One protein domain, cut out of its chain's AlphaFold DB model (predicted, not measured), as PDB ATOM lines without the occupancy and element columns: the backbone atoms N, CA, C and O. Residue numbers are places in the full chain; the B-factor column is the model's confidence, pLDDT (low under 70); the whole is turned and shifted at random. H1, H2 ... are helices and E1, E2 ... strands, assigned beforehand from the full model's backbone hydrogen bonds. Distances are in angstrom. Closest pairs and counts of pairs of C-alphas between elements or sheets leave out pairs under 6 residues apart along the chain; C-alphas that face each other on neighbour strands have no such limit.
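This is residues 75 to 168 of the 204 residues of an uncharacterized protein of Alloscardovia macacae (UniProt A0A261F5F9). A strongly twisted sheet of four strands forms the middle layer of three, with the helical hairpin H1 and H2 covering one face and the single helix H3 crossing the other. H1 and H2 run along the strands, while H3 packs on the sheet with its residues 139 to 147. The printed part has 94 residues, with three named helices and four named strands in the order E1 H1 H2 E2 H3 E3 E4; the sheet's order is E2 E1 E4 E3, all antiparallel. The class is mixed, helices and strands; the whole is compact, with a radius of gyration of the C-alphas of 13.0 A and spans of 37 by 33 by 22 A.

In the sheet, E1 is residues 75 to 81, 19.9 A long, beginning at C-alpha 75 (23.192, -43.151, -55.531). E4, the longest strand, is residues 159 to 167, 24.7 A, ending at C-alpha 167 (23.965, -47.667, -56.958). E2 is residues 121 to 125, 13.4 A, and E3 is residues 151 to 156, 15.2 A. H1 is residues 88 to 98, 15.0 A; H2 is residues 105 to 115, 15.4 A. H3, the longest helix, is residues 134 to 148, 21.8 A, beginning at C-alpha 134 (28.595, -29.612, -41.709).

E1 and E4 are inner strands, antiparallel at 155 degrees, with N 78 and O 164 2.9 A apart, within hydrogen-bond range. Edge strand E2 is antiparallel to E1 at 157 degrees, with N 79 and O 122 at 2.9 A. Edge strand E3 and E4 form a hairpin, antiparallel at 146 degrees, with N 161 and O 154 at 2.8 A. H1 is on the sheet at a height of 9.7 A, over E4 and along the strands, at 18 degrees to E4 on the local plane; their closest C-alphas are those of Val 98 and Leu 166, 5.8 A apart. H2 is on the same face, also at a height of 9.7 A, over E1 and along the strands, at 13 degrees to E1 on the local plane. H1 and H2 form a hairpin and touch, their closest C-alphas being those of Ile 97 and Lys 108, 6.1 A apart; they run opposite ways at a steep tilt of 38 degrees, only just beyond shallow. H3 is on the opposite face at a height of 8.6 A, over E4 and only just across the strands, at 61 degrees to E4 on the local plane; their closest C-alphas are those of Leu 146 and Leu 165, 5.9 A apart. H3 is apart from H1 and from H2. Every O i to N i+4 pair is within hydrogen-bond range in H1 and H2, and 10 of 11 are in H3.

The two C-alphas farthest apart are those of Asp 89 and Ala 132, 37.7 A. The printed part has no cut and no long link. The mean pLDDT of the printed part is 70.8, and 34 residues are under 70, among them residues 82 to 85, 101 to 104 and 125 to 141.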
ATOM      1  N   ARG A  75      22.510 -42.425 -56.593       67.19
ATOM      2  CA  ARG A  75      23.192 -43.151 -55.531       67.19
ATOM      3  C   ARG A  75      22.474 -42.830 -54.248       67.19
ATOM      4  O   ARG A  75      22.198 -41.674 -53.933       67.19
ATOM      5  N   ALA A  76      22.171 -43.874 -53.511       71.88
ATOM      6  CA  ALA A  76      21.689 -43.768 -52.156       71.88
ATOM      7  C   ALA A  76      22.530 -44.689 -51.285       71.88
ATOM      8  O   ALA A  76      23.300 -45.500 -51.786       71.88
ATOM      9  N   TYR A  77      22.394 -44.605 -49.979       76.94
ATOM     10  CA  TYR A  77      22.776 -45.713 -49.120       76.94
ATOM     11  C   TYR A  77      21.670 -45.979 -48.123       76.94
ATOM     12  O   TYR A  77      20.889 -45.088 -47.780       76.94
ATOM     13  N   ILE A  78      21.591 -47.223 -47.676       79.88
ATOM     14  CA  ILE A  78      20.739 -47.577 -46.551       79.88
ATOM     15  C   ILE A  78      21.540 -47.471 -45.262       79.88
ATOM     16  O   ILE A  78      22.693 -47.900 -45.220       79.88
ATOM     17  N   GLU A  79      20.929 -46.922 -44.217       84.06
ATOM     18  CA  GLU A  79      21.405 -47.085 -42.845       84.06
ATOM     19  C   GLU A  79      20.562 -48.136 -42.155       84.06
ATOM     20  O   GLU A  79      19.344 -47.995 -42.091       84.06
ATOM     21  N   VAL A  80      21.223 -49.154 -41.625       81.56
ATOM     22  CA  VAL A  80      20.613 -50.218 -40.840       81.56
ATOM     23  C   VAL A  80      21.231 -50.191 -39.453       81.56
ATOM     24  O   VAL A  80      22.453 -50.179 -39.326       81.56
ATOM     25  N   GLU A  81      20.414 -50.180 -38.407       79.56
ATOM     26  CA  GLU A  81      20.939 -50.237 -37.045       79.56
ATOM     27  C   GLU A  81      21.483 -51.639 -36.727       79.56
ATOM     28  O   GLU A  81      20.792 -52.649 -36.872       79.56
ATOM     29  N   ASP A  82      22.744 -51.691 -36.299       68.56
ATOM     30  CA  ASP A  82      23.447 -52.886 -35.827       68.56
ATOM     31  C   ASP A  82      22.930 -53.224 -34.417       68.56
ATOM     32  O   ASP A  82      23.561 -52.960 -33.393       68.56
ATOM     33  N   GLY A  83      21.693 -53.718 -34.373       63.88
ATOM     34  CA  GLY A  83      21.040 -54.254 -33.182       63.88
ATOM     35  C   GLY A  83      21.003 -55.785 -33.187       63.88
ATOM     36  O   GLY A  83      21.461 -56.430 -34.124       63.88
ATOM     37  N   ASN A  84      20.363 -56.386 -32.175       55.53
ATOM     38  CA  ASN A  84      20.235 -57.850 -32.001       55.53
ATOM     39  C   ASN A  84      19.589 -58.614 -33.183       55.53
ATOM     40  O   ASN A  84      19.510 -59.840 -33.142       55.53
ATOM     41  N   TYR A  85      19.098 -57.909 -34.204       64.31
ATOM     42  CA  TYR A  85      18.364 -58.458 -35.341       64.31
ATOM     43  C   TYR A  85      19.151 -58.433 -36.652       64.31
ATOM     44  O   TYR A  85      18.803 -59.189 -37.554       64.31
ATOM     45  N   PHE A  86      20.198 -57.610 -36.773       72.19
ATOM     46  CA  PHE A  86      20.989 -57.532 -37.998       72.19
ATOM     47  C   PHE A  86      22.226 -58.426 -37.892       72.19
ATOM     48  O   PHE A  86      22.972 -58.369 -36.919       72.19
ATOM     49  N   SER A  87      22.436 -59.288 -38.884       73.88
ATOM     50  CA  SER A  87      23.553 -60.239 -38.910       73.88
ATOM     51  C   SER A  87      24.388 -60.082 -40.176       73.88
ATOM     52  O   SER A  87      23.921 -59.556 -41.188       73.88
ATOM     53  N   GLU A  88      25.620 -60.593 -40.158       73.69
ATOM     54  CA  GLU A  88      26.496 -60.590 -41.338       73.69
ATOM     55  C   GLU A  88      25.876 -61.290 -42.553       73.69
ATOM     56  O   GLU A  88      26.122 -60.892 -43.690       73.69
ATOM     57  N   ASP A  89      25.041 -62.307 -42.340       78.62
ATOM     58  CA  ASP A  89      24.370 -63.007 -43.436       78.62
ATOM     59  C   ASP A  89      23.221 -62.182 -44.033       78.62
ATOM     60  O   ASP A  89      22.993 -62.232 -45.246       78.62
ATOM     61  N   MET A  90      22.554 -61.350 -43.226       79.88
ATOM     62  CA  MET A  90      21.615 -60.348 -43.741       79.88
ATOM     63  C   MET A  90      22.343 -59.280 -44.554       79.88
ATOM     64  O   MET A  90      21.887 -58.956 -45.648       79.88
ATOM     65  N   ALA A  91      23.503 -58.803 -44.088       76.69
ATOM     66  CA  ALA A  91      24.332 -57.859 -44.840       76.69
ATOM     67  C   ALA A  91      24.744 -58.430 -46.208       76.69
ATOM     68  O   ALA A  91      24.529 -57.784 -47.233       76.69
ATOM     69  N   LYS A  92      25.217 -59.684 -46.258       81.12
ATOM     70  CA  LYS A  92      25.510 -60.386 -47.524       81.12
ATOM     71  C   LYS A  92      24.277 -60.513 -48.419       81.12
ATOM     72  O   LYS A  92      24.359 -60.301 -49.624       81.12
ATOM     73  N   SER A  93      23.123 -60.861 -47.852       82.88
ATOM     74  CA  SER A  93      21.887 -60.990 -48.628       82.88
ATOM     75  C   SER A  93      21.402 -59.655 -49.181       82.88
ATOM     76  O   SER A  93      20.844 -59.645 -50.276       82.88
ATOM     77  N   ILE A  94      21.562 -58.560 -48.438       82.31
ATOM     78  CA  ILE A  94      21.266 -57.215 -48.928       82.31
ATOM     79  C   ILE A  94      22.251 -56.863 -50.038       82.31
ATOM     80  O   ILE A  94      21.815 -56.430 -51.097       82.31
ATOM     81  N   ARG A  95      23.545 -57.148 -49.862       78.31
ATOM     82  CA  ARG A  95      24.567 -56.922 -50.889       78.31
ATOM     83  C   ARG A  95      24.201 -57.568 -52.225       78.31
ATOM     84  O   ARG A  95      24.236 -56.892 -53.240       78.31
ATOM     85  N   ASN A  96      23.723 -58.811 -52.216       81.69
ATOM     86  CA  ASN A  96      23.272 -59.482 -53.441       81.69
ATOM     87  C   ASN A  96      22.097 -58.765 -54.138       81.69
ATOM     88  O   ASN A  96      21.976 -58.836 -55.355       81.69
ATOM     89  N   ILE A  97      21.205 -58.109 -53.385       78.38
ATOM     90  CA  ILE A  97      20.106 -57.301 -53.950       78.38
ATOM     91  C   ILE A  97      20.664 -55.998 -54.533       78.38
ATOM     92  O   ILE A  97      20.234 -55.546 -55.590       78.38
ATOM     93  N   VAL A  98      21.627 -55.402 -53.836       78.69
ATOM     94  CA  VAL A  98      22.269 -54.140 -54.202       78.69
ATOM     95  C   VAL A  98      23.146 -54.266 -55.447       78.69
ATOM     96  O   VAL A  98      23.136 -53.369 -56.290       78.69
ATOM     97  N   GLU A  99      23.862 -55.379 -55.572       77.31
ATOM     98  CA  GLU A  99      24.698 -55.734 -56.721       77.31
ATOM     99  C   GLU A  99      23.870 -56.187 -57.937       77.31
ATOM    100  O   GLU A  99      24.431 -56.350 -59.017       77.31
ATOM    101  N   ASP A 100      22.546 -56.382 -57.810       73.31
ATOM    102  CA  ASP A 100      21.696 -56.665 -58.971       73.31
ATOM    103  C   ASP A 100      21.572 -55.402 -59.829       73.31
ATOM    104  O   ASP A 100      20.804 -54.478 -59.549       73.31
ATOM    105  N   GLU A 101      22.374 -55.373 -60.886       64.88
ATOM    106  CA  GLU A 101      22.500 -54.247 -61.801       64.88
ATOM    107  C   GLU A 101      21.275 -54.024 -62.705       64.88
ATOM    108  O   GLU A 101      21.189 -53.036 -63.434       64.88
ATOM    109  N   ARG A 102      20.315 -54.954 -62.681       63.41
ATOM    110  CA  ARG A 102      19.134 -54.938 -63.557       63.41
ATOM    111  C   ARG A 102      17.959 -54.157 -62.983       63.41
ATOM    112  O   ARG A 102      16.927 -54.071 -63.640       63.41
ATOM    113  N   ILE A 103      18.082 -53.663 -61.755       64.69
ATOM    114  CA  ILE A 103      16.986 -53.052 -61.003       64.69
ATOM    115  C   ILE A 103      17.415 -51.710 -60.414       64.69
ATOM    116  O   ILE A 103      18.573 -51.537 -60.037       64.69
ATOM    117  N   GLY A 104      16.472 -50.772 -60.336       66.38
ATOM    118  CA  GLY A 104      16.710 -49.426 -59.812       66.38
ATOM    119  C   GLY A 104      16.747 -49.363 -58.278       66.38
ATOM    120  O   GLY A 104      16.257 -50.274 -57.601       66.38
ATOM    121  N   ILE A 105      17.218 -48.250 -57.705       70.19
ATOM    122  CA  ILE A 105      17.178 -47.985 -56.251       70.19
ATOM    123  C   ILE A 105      15.789 -48.229 -55.629       70.19
ATOM    124  O   ILE A 105      15.736 -48.912 -54.600       70.19
ATOM    125  N   PRO A 106      14.666 -47.739 -56.200       63.62
ATOM    126  CA  PRO A 106      13.341 -47.968 -55.620       63.62
ATOM    127  C   PRO A 106      12.973 -49.455 -55.529       63.62
ATOM    128  O   PRO A 106      12.392 -49.893 -54.537       63.62
ATOM    129  N   GLU A 107      13.360 -50.256 -56.525       62.44
ATOM    130  CA  GLU A 107      13.098 -51.698 -56.529       62.44
ATOM    131  C   GLU A 107      14.034 -52.448 -55.571       62.44
ATOM    132  O   GLU A 107      13.588 -53.345 -54.852       62.44
ATOM    133  N   LYS A 108      15.313 -52.054 -55.486       72.19
ATOM    134  CA  LYS A 108      16.261 -52.576 -54.482       72.19
ATOM    135  C   LYS A 108      15.728 -52.350 -53.070       72.19
ATOM    136  O   LYS A 108      15.682 -53.282 -52.268       72.19
ATOM    137  N   ALA A 109      15.272 -51.131 -52.795       67.88
ATOM    138  CA  ALA A 109      14.659 -50.749 -51.533       67.88
ATOM    139  C   ALA A 109      13.423 -51.599 -51.207       67.88
ATOM    140  O   ALA A 109      13.300 -52.117 -50.095       67.88
ATOM    141  N   GLU A 110      12.528 -51.792 -52.173       67.50
ATOM    142  CA  GLU A 110      11.315 -52.581 -51.970       67.50
ATOM    143  C   GLU A 110      11.621 -54.071 -51.740       67.50
ATOM    144  O   GLU A 110      11.065 -54.679 -50.825       67.50
ATOM    145  N   ARG A 111      12.581 -54.658 -52.467       73.75
ATOM    146  CA  ARG A 111      13.032 -56.042 -52.229       73.75
ATOM    147  C   ARG A 111      13.643 -56.227 -50.839       73.75
ATOM    148  O   ARG A 111      13.398 -57.249 -50.196       73.75
ATOM    149  N   ILE A 112      14.421 -55.253 -50.362       79.56
ATOM    150  CA  ILE A 112      14.975 -55.262 -49.000       79.56
ATOM    151  C   ILE A 112      13.838 -55.176 -47.977       79.56
ATOM    152  O   ILE A 112      13.811 -55.982 -47.047       79.56
ATOM    153  N   ARG A 113      12.862 -54.279 -48.184       75.12
ATOM    154  CA  ARG A 113      11.683 -54.130 -47.316       75.12
ATOM    155  C   ARG A 113      10.874 -55.418 -47.205       75.12
ATOM    156  O   ARG A 113      10.530 -55.832 -46.106       75.12
ATOM    157  N   GLN A 114      10.583 -56.056 -48.335       70.44
ATOM    158  CA  GLN A 114       9.797 -57.290 -48.381       70.44
ATOM    159  C   GLN A 114      10.516 -58.457 -47.706       70.44
ATOM    160  O   GLN A 114       9.880 -59.306 -47.084       70.44
ATOM    161  N   ARG A 115      11.846 -58.509 -47.827       79.19
ATOM    162  CA  ARG A 115      12.657 -59.585 -47.251       79.19
ATOM    163  C   ARG A 115      12.942 -59.385 -45.763       79.19
ATOM    164  O   ARG A 115      13.076 -60.373 -45.047       79.19
ATOM    165  N   TYR A 116      13.019 -58.133 -45.312       80.50
ATOM    166  CA  TYR A 116      13.333 -57.754 -43.937       80.50
ATOM    167  C   TYR A 116      12.365 -56.668 -43.428       80.50
ATOM    168  O   TYR A 116      12.775 -55.525 -43.221       80.50
ATOM    169  N   PRO A 117      11.076 -57.000 -43.225       70.19
ATOM    170  CA  PRO A 117      10.051 -56.022 -42.844       70.19
ATOM    171  C   PRO A 117      10.258 -55.445 -41.437       70.19
ATOM    172  O   PRO A 117       9.894 -54.300 -41.188       70.19
ATOM    173  N   ASP A 118      10.877 -56.218 -40.539       72.06
ATOM    174  CA  ASP A 118      11.143 -55.825 -39.149       72.06
ATOM    175  C   ASP A 118      12.452 -55.035 -38.986       72.06
ATOM    176  O   ASP A 118      12.821 -54.636 -37.880       72.06
ATOM    177  N   LEU A 119      13.192 -54.826 -40.080       74.75
ATOM    178  CA  LEU A 119      14.439 -54.079 -40.049       74.75
ATOM    179  C   LEU A 119      14.133 -52.589 -39.874       74.75
ATOM    180  O   LEU A 119      13.355 -52.013 -40.632       74.75
ATOM    181  N   SER A 120      14.780 -51.941 -38.907       71.81
ATOM    182  CA  SER A 120      14.776 -50.481 -38.828       71.81
ATOM    183  C   SER A 120      15.861 -49.940 -39.751       71.81
ATOM    184  O   SER A 120      17.054 -50.116 -39.488       71.81
ATOM    185  N   TRP A 121      15.449 -49.338 -40.866       72.12
ATOM    186  CA  TRP A 121      16.367 -48.756 -41.837       72.12
ATOM    187  C   TRP A 121      15.792 -47.514 -42.508       72.12
ATOM    188  O   TRP A 121      14.578 -47.310 -42.563       72.12
ATOM    189  N   LYS A 122      16.685 -46.677 -43.035       70.75
ATOM    190  CA  LYS A 122      16.339 -45.513 -43.861       70.75
ATOM    191  C   LYS A 122      17.218 -45.451 -45.100       70.75
ATOM    192  O   LYS A 122      18.340 -45.946 -45.082       70.75
ATOM    193  N   ILE A 123      16.704 -44.816 -46.147       72.62
ATOM    194  CA  ILE A 123      17.424 -44.537 -47.393       72.62
ATOM    195  C   ILE A 123      17.867 -43.079 -47.355       72.62
ATOM    196  O   ILE A 123      17.079 -42.210 -46.988       72.62
ATOM    197  N   ILE A 124      19.119 -42.822 -47.719       72.94
ATOM    198  CA  ILE A 124      19.689 -41.479 -47.833       72.94
ATOM    199  C   ILE A 124      20.190 -41.315 -49.261       72.94
ATOM    200  O   ILE A 124      21.045 -42.090 -49.682       72.94
ATOM    201  N   HIS A 125      19.672 -40.331 -49.997       67.56
ATOM    202  CA  HIS A 125      20.084 -40.058 -51.375       67.56
ATOM    203  C   HIS A 125      21.266 -39.082 -51.420       67.56
ATOM    204  O   HIS A 125      21.376 -38.188 -50.583       67.56
ATOM    205  N   GLU A 126      22.153 -39.242 -52.407       67.62
ATOM    206  CA  GLU A 126      23.304 -38.347 -52.614       67.62
ATOM    207  C   GLU A 126      22.858 -36.919 -52.994       67.62
ATOM    208  O   GLU A 126      23.567 -35.952 -52.731       67.62
ATOM    209  N   GLU A 127      21.662 -36.777 -53.573       58.41
ATOM    210  CA  GLU A 127      21.108 -35.496 -54.031       58.41
ATOM    211  C   GLU A 127      20.403 -34.680 -52.932       58.41
ATOM    212  O   GLU A 127      20.165 -33.494 -53.139       58.41
ATOM    213  N   ASP A 128      20.100 -35.269 -51.767       53.44
ATOM    214  CA  ASP A 128      19.254 -34.627 -50.745       53.44
ATOM    215  C   ASP A 128      19.924 -33.437 -50.015       53.44
ATOM    216  O   ASP A 128      19.235 -32.718 -49.299       53.44
ATOM    217  N   GLU A 129      21.231 -33.171 -50.173       51.09
ATOM    218  CA  GLU A 129      21.910 -32.087 -49.433       51.09
ATOM    219  C   GLU A 129      23.053 -31.407 -50.224       51.09
ATOM    220  O   GLU A 129      24.231 -31.514 -49.880       51.09
ATOM    221  N   ARG A 130      22.727 -30.620 -51.261       42.19
ATOM    222  CA  ARG A 130      23.656 -29.599 -51.793       42.19
ATOM    223  C   ARG A 130      23.538 -28.305 -50.981       42.19
ATOM    224  O   ARG A 130      22.940 -27.334 -51.427       42.19
ATOM    225  N   GLY A 131      24.129 -28.286 -49.789       41.56
ATOM    226  CA  GLY A 131      24.221 -27.093 -48.943       41.56
ATOM    227  C   GLY A 131      25.532 -27.050 -48.160       41.56
ATOM    228  O   GLY A 131      26.102 -28.086 -47.849       41.56
ATOM    229  N   ALA A 132      26.023 -25.855 -47.824       35.94
ATOM    230  CA  ALA A 132      27.261 -25.640 -47.062       35.94
ATOM    231  C   ALA A 132      27.107 -25.932 -45.550       35.94
ATOM    232  O   ALA A 132      27.591 -25.172 -44.711       35.94
ATOM    233  N   SER A 133      26.388 -27.000 -45.188       45.12
ATOM    234  CA  SER A 133      26.227 -27.432 -43.797       45.12
ATOM    235  C   SER A 133      27.265 -28.504 -43.448       45.12
ATOM    236  O   SER A 133      27.683 -29.287 -44.302       45.12
ATOM    237  N   ALA A 134      27.683 -28.565 -42.181       46.19
ATOM    238  CA  ALA A 134      28.595 -29.612 -41.709       46.19
ATOM    239  C   ALA A 134      28.018 -31.025 -41.942       46.19
ATOM    240  O   ALA A 134      28.750 -31.938 -42.307       46.19
ATOM    241  N   HIS A 135      26.693 -31.179 -41.843       53.72
ATOM    242  CA  HIS A 135      25.998 -32.441 -42.103       53.72
ATOM    243  C   HIS A 135      26.045 -32.871 -43.577       53.72
ATOM    244  O   HIS A 135      26.191 -34.062 -43.849       53.72
ATOM    245  N   ALA A 136      26.001 -31.924 -44.516       52.84
ATOM    246  CA  ALA A 136      26.133 -32.219 -45.940       52.84
ATOM    247  C   ALA A 136      27.551 -32.706 -46.285       52.84
ATOM    248  O   ALA A 136      27.713 -33.664 -47.044       52.84
ATOM    249  N   GLN A 137      28.579 -32.098 -45.680       55.03
ATOM    250  CA  GLN A 137      29.971 -32.516 -45.863       55.03
ATOM    251  C   GLN A 137      30.232 -33.907 -45.264       55.03
ATOM    252  O   GLN A 137      30.796 -34.762 -45.946       55.03
ATOM    253  N   ASP A 138      29.749 -34.171 -44.045       63.28
ATOM    254  CA  ASP A 138      29.871 -35.483 -43.396       63.28
ATOM    255  C   ASP A 138      29.193 -36.588 -44.227       63.28
ATOM    256  O   ASP A 138      29.740 -37.679 -44.399       63.28
ATOM    257  N   ARG A 139      28.015 -36.319 -44.808       68.06
ATOM    258  CA  ARG A 139      27.324 -37.281 -45.684       68.06
ATOM    259  C   ARG A 139      28.016 -37.459 -47.033       68.06
ATOM    260  O   ARG A 139      28.071 -38.586 -47.526       68.06
ATOM    261  N   ALA A 140      28.569 -36.399 -47.620       63.00
ATOM    262  CA  ALA A 140      29.368 -36.502 -48.840       63.00
ATOM    263  C   ALA A 140      30.611 -37.384 -48.620       63.00
ATOM    264  O   ALA A 140      30.925 -38.242 -49.451       63.00
ATOM    265  N   ASP A 141      31.262 -37.251 -47.464       67.50
ATOM    266  CA  ASP A 141      32.392 -38.093 -47.073       67.50
ATOM    267  C   ASP A 141      31.973 -39.559 -46.885       67.50
ATOM    268  O   ASP A 141      32.699 -40.468 -47.299       67.50
ATOM    269  N   VAL A 142      30.774 -39.810 -46.349       73.25
ATOM    270  CA  VAL A 142      30.191 -41.160 -46.273       73.25
ATOM    271  C   VAL A 142      30.007 -41.764 -47.665       73.25
ATOM    272  O   VAL A 142      30.436 -42.895 -47.891       73.25
ATOM    273  N   PHE A 143      29.453 -41.023 -48.627       71.94
ATOM    274  CA  PHE A 143      29.346 -41.497 -50.011       71.94
ATOM    275  C   PHE A 143      30.720 -41.764 -50.642       71.94
ATOM    276  O   PHE A 143      30.899 -42.773 -51.325       71.94
ATOM    277  N   LEU A 144      31.721 -40.912 -50.393       68.12
ATOM    278  CA  LEU A 144      33.090 -41.124 -50.878       68.12
ATOM    279  C   LEU A 144      33.731 -42.391 -50.300       68.12
ATOM    280  O   LEU A 144      34.444 -43.100 -51.015       68.12
ATOM    281  N   GLN A 145      33.486 -42.686 -49.024       69.19
ATOM    282  CA  GLN A 145      33.949 -43.919 -48.391       69.19
ATOM    283  C   GLN A 145      33.211 -45.133 -48.959       69.19
ATOM    284  O   GLN A 145      33.856 -46.097 -49.363       69.19
ATOM    285  N   LEU A 146      31.888 -45.049 -49.091       76.38
ATOM    286  CA  LEU A 146      31.049 -46.106 -49.652       76.38
ATOM    287  C   LEU A 146      31.347 -46.418 -51.132       76.38
ATOM    288  O   LEU A 146      31.175 -47.540 -51.592       76.38
ATOM    289  N   ARG A 147      31.868 -45.454 -51.897       71.12
ATOM    290  CA  ARG A 147      32.369 -45.705 -53.262       71.12
ATOM    291  C   ARG A 147      33.627 -46.572 -53.291       71.12
ATOM    292  O   ARG A 147      33.881 -47.234 -54.290       71.12
ATOM    293  N   LYS A 148      34.439 -46.541 -52.230       72.38
ATOM    294  CA  LYS A 148      35.648 -47.377 -52.107       72.38
ATOM    295  C   LYS A 148      35.323 -48.771 -51.573       72.38
ATOM    296  O   LYS A 148      36.066 -49.708 -51.844       72.38
ATOM    297  N   GLN A 149      34.242 -48.885 -50.809       73.50
ATOM    298  CA  GLN A 149      33.758 -50.119 -50.203       73.50
ATOM    299  C   GLN A 149      32.228 -50.077 -50.162       73.50
ATOM    300  O   GLN A 149      31.661 -49.237 -49.478       73.50
ATOM    301  N   THR A 150      31.557 -50.984 -50.876       74.62
ATOM    302  CA  THR A 150      30.086 -51.005 -51.038       74.62
ATOM    303  C   THR A 150      29.317 -51.009 -49.710       74.62
ATOM    304  O   THR A 150      28.146 -50.644 -49.665       74.62
ATOM    305  N   GLU A 151      29.968 -51.389 -48.613       82.00
ATOM    306  CA  GLU A 151      29.424 -51.329 -47.263       82.00
ATOM    307  C   GLU A 151      30.470 -50.851 -46.250       82.00
ATOM    308  O   GLU A 151      31.675 -51.036 -46.432       82.00
ATOM    309  N   MET A 152      30.001 -50.282 -45.144       83.88
ATOM    310  CA  MET A 152      30.833 -49.961 -43.991       83.88
ATOM    311  C   MET A 152      30.037 -50.057 -42.688       83.88
ATOM    312  O   MET A 152      28.830 -49.808 -42.657       83.88
ATOM    313  N   ARG A 153      30.733 -50.374 -41.593       84.25
ATOM    314  CA  ARG A 153      30.195 -50.275 -40.231       84.25
ATOM    315  C   ARG A 153      30.681 -48.983 -39.595       84.25
ATOM    316  O   ARG A 153      31.872 -48.683 -39.663       84.25
ATOM    317  N   VAL A 154      29.777 -48.244 -38.972       82.31
ATOM    318  CA  VAL A 154      30.084 -46.984 -38.290       82.31
ATOM    319  C   VAL A 154      29.440 -46.950 -36.916       82.31
ATOM    320  O   VAL A 154      28.426 -47.600 -36.681       82.31
ATOM    321  N   GLU A 155      30.024 -46.172 -36.013       78.94
ATOM    322  CA  GLU A 155      29.380 -45.792 -34.762       78.94
ATOM    323  C   GLU A 155      28.983 -44.319 -34.869       78.94
ATOM    324  O   GLU A 155      29.836 -43.464 -35.098       78.94
ATOM    325  N   ASP A 156      27.687 -44.033 -34.766       71.62
ATOM    326  CA  ASP A 156      27.121 -42.698 -34.946       71.62
ATOM    327  C   ASP A 156      26.099 -42.409 -33.837       71.62
ATOM    328  O   ASP A 156      25.104 -43.123 -33.666       71.62
ATOM    329  N   GLY A 157      26.375 -41.388 -33.022       68.50
ATOM    330  CA  GLY A 157      25.536 -41.019 -31.879       68.50
ATOM    331  C   GLY A 157      25.353 -42.138 -30.841       68.50
ATOM    332  O   GLY A 157      24.286 -42.237 -30.240       68.50
ATOM    333  N   GLY A 158      26.355 -43.008 -30.659       72.88
ATOM    334  CA  GLY A 158      26.296 -44.165 -29.749       72.88
ATOM    335  C   GLY A 158      25.535 -45.376 -30.299       72.88
ATOM    336  O   GLY A 158      25.369 -46.368 -29.589       72.88
ATOM    337  N   ARG A 159      25.084 -45.318 -31.558       74.38
ATOM    338  CA  ARG A 159      24.489 -46.450 -32.276       74.38
ATOM    339  C   ARG A 159      25.512 -47.036 -33.227       74.38
ATOM    340  O   ARG A 159      26.206 -46.301 -33.926       74.38
ATOM    341  N   LYS A 160      25.576 -48.360 -33.293       81.25
ATOM    342  CA  LYS A 160      26.327 -49.051 -34.339       81.25
ATOM    343  C   LYS A 160      25.417 -49.169 -35.554       81.25
ATOM    344  O   LYS A 160      24.264 -49.561 -35.412       81.25
ATOM    345  N   LEU A 161      25.897 -48.780 -36.725       83.00
ATOM    346  CA  LEU A 161      25.128 -48.765 -37.964       83.00
ATOM    347  C   LEU A 161      25.902 -49.477 -39.068       83.00
ATOM    348  O   LEU A 161      27.126 -49.366 -39.176       83.00
ATOM    349  N   TRP A 162      25.159 -50.136 -39.943       84.06
ATOM    350  CA  TRP A 162      25.618 -50.582 -41.243       84.06
ATOM    351  C   TRP A 162      25.140 -49.613 -42.308       84.06
ATOM    352  O   TRP A 162      23.947 -49.335 -42.425       84.06
ATOM    353  N   ARG A 163      26.086 -49.119 -43.098       85.44
ATOM    354  CA  ARG A 163      25.830 -48.292 -44.272       85.44
ATOM    355  C   ARG A 163      26.131 -49.123 -45.509       85.44
ATOM    356  O   ARG A 163      27.238 -49.646 -45.613       85.44
ATOM    357  N   ILE A 164      25.168 -49.267 -46.418       85.38
ATOM    358  CA  ILE A 164      25.331 -50.054 -47.653       85.38
ATOM    359  C   ILE A 164      24.920 -49.192 -48.846       85.38
ATOM    360  O   ILE A 164      23.792 -48.700 -48.889       85.38
ATOM    361  N   LEU A 165      25.838 -48.999 -49.793       82.94
ATOM    362  CA  LEU A 165      25.646 -48.172 -50.982       82.94
ATOM    363  C   LEU A 165      24.659 -48.829 -51.939       82.94
ATOM    364  O   LEU A 165      24.916 -49.919 -52.424       82.94
ATOM    365  N   LEU A 166      23.585 -48.135 -52.282       77.00
ATOM    366  CA  LEU A 166      22.733 -48.434 -53.421       77.00
ATOM    367  C   LEU A 166      23.225 -47.624 -54.624       77.00
ATOM    368  O   LEU A 166      23.221 -46.394 -54.596       77.00
ATOM    369  N   SER A 167      23.632 -48.306 -55.686       70.44
ATOM    370  CA  SER A 167      23.965 -47.667 -56.958       70.44
ATOM    371  C   SER A 167      23.079 -48.205 -58.064       70.44
ATOM    372  O   SER A 167      22.920 -49.422 -58.180       70.44
ATOM    373  N   ASP A 168      22.569 -47.317 -58.907       65.44
ATOM    374  CA  ASP A 168      22.058 -47.717 -60.212       65.44
ATOM    375  C   ASP A 168      23.223 -47.878 -61.186       65.44
ATOM    376  O   ASP A 168      24.039 -46.981 -61.396       65.44
TER     377      ASP A 168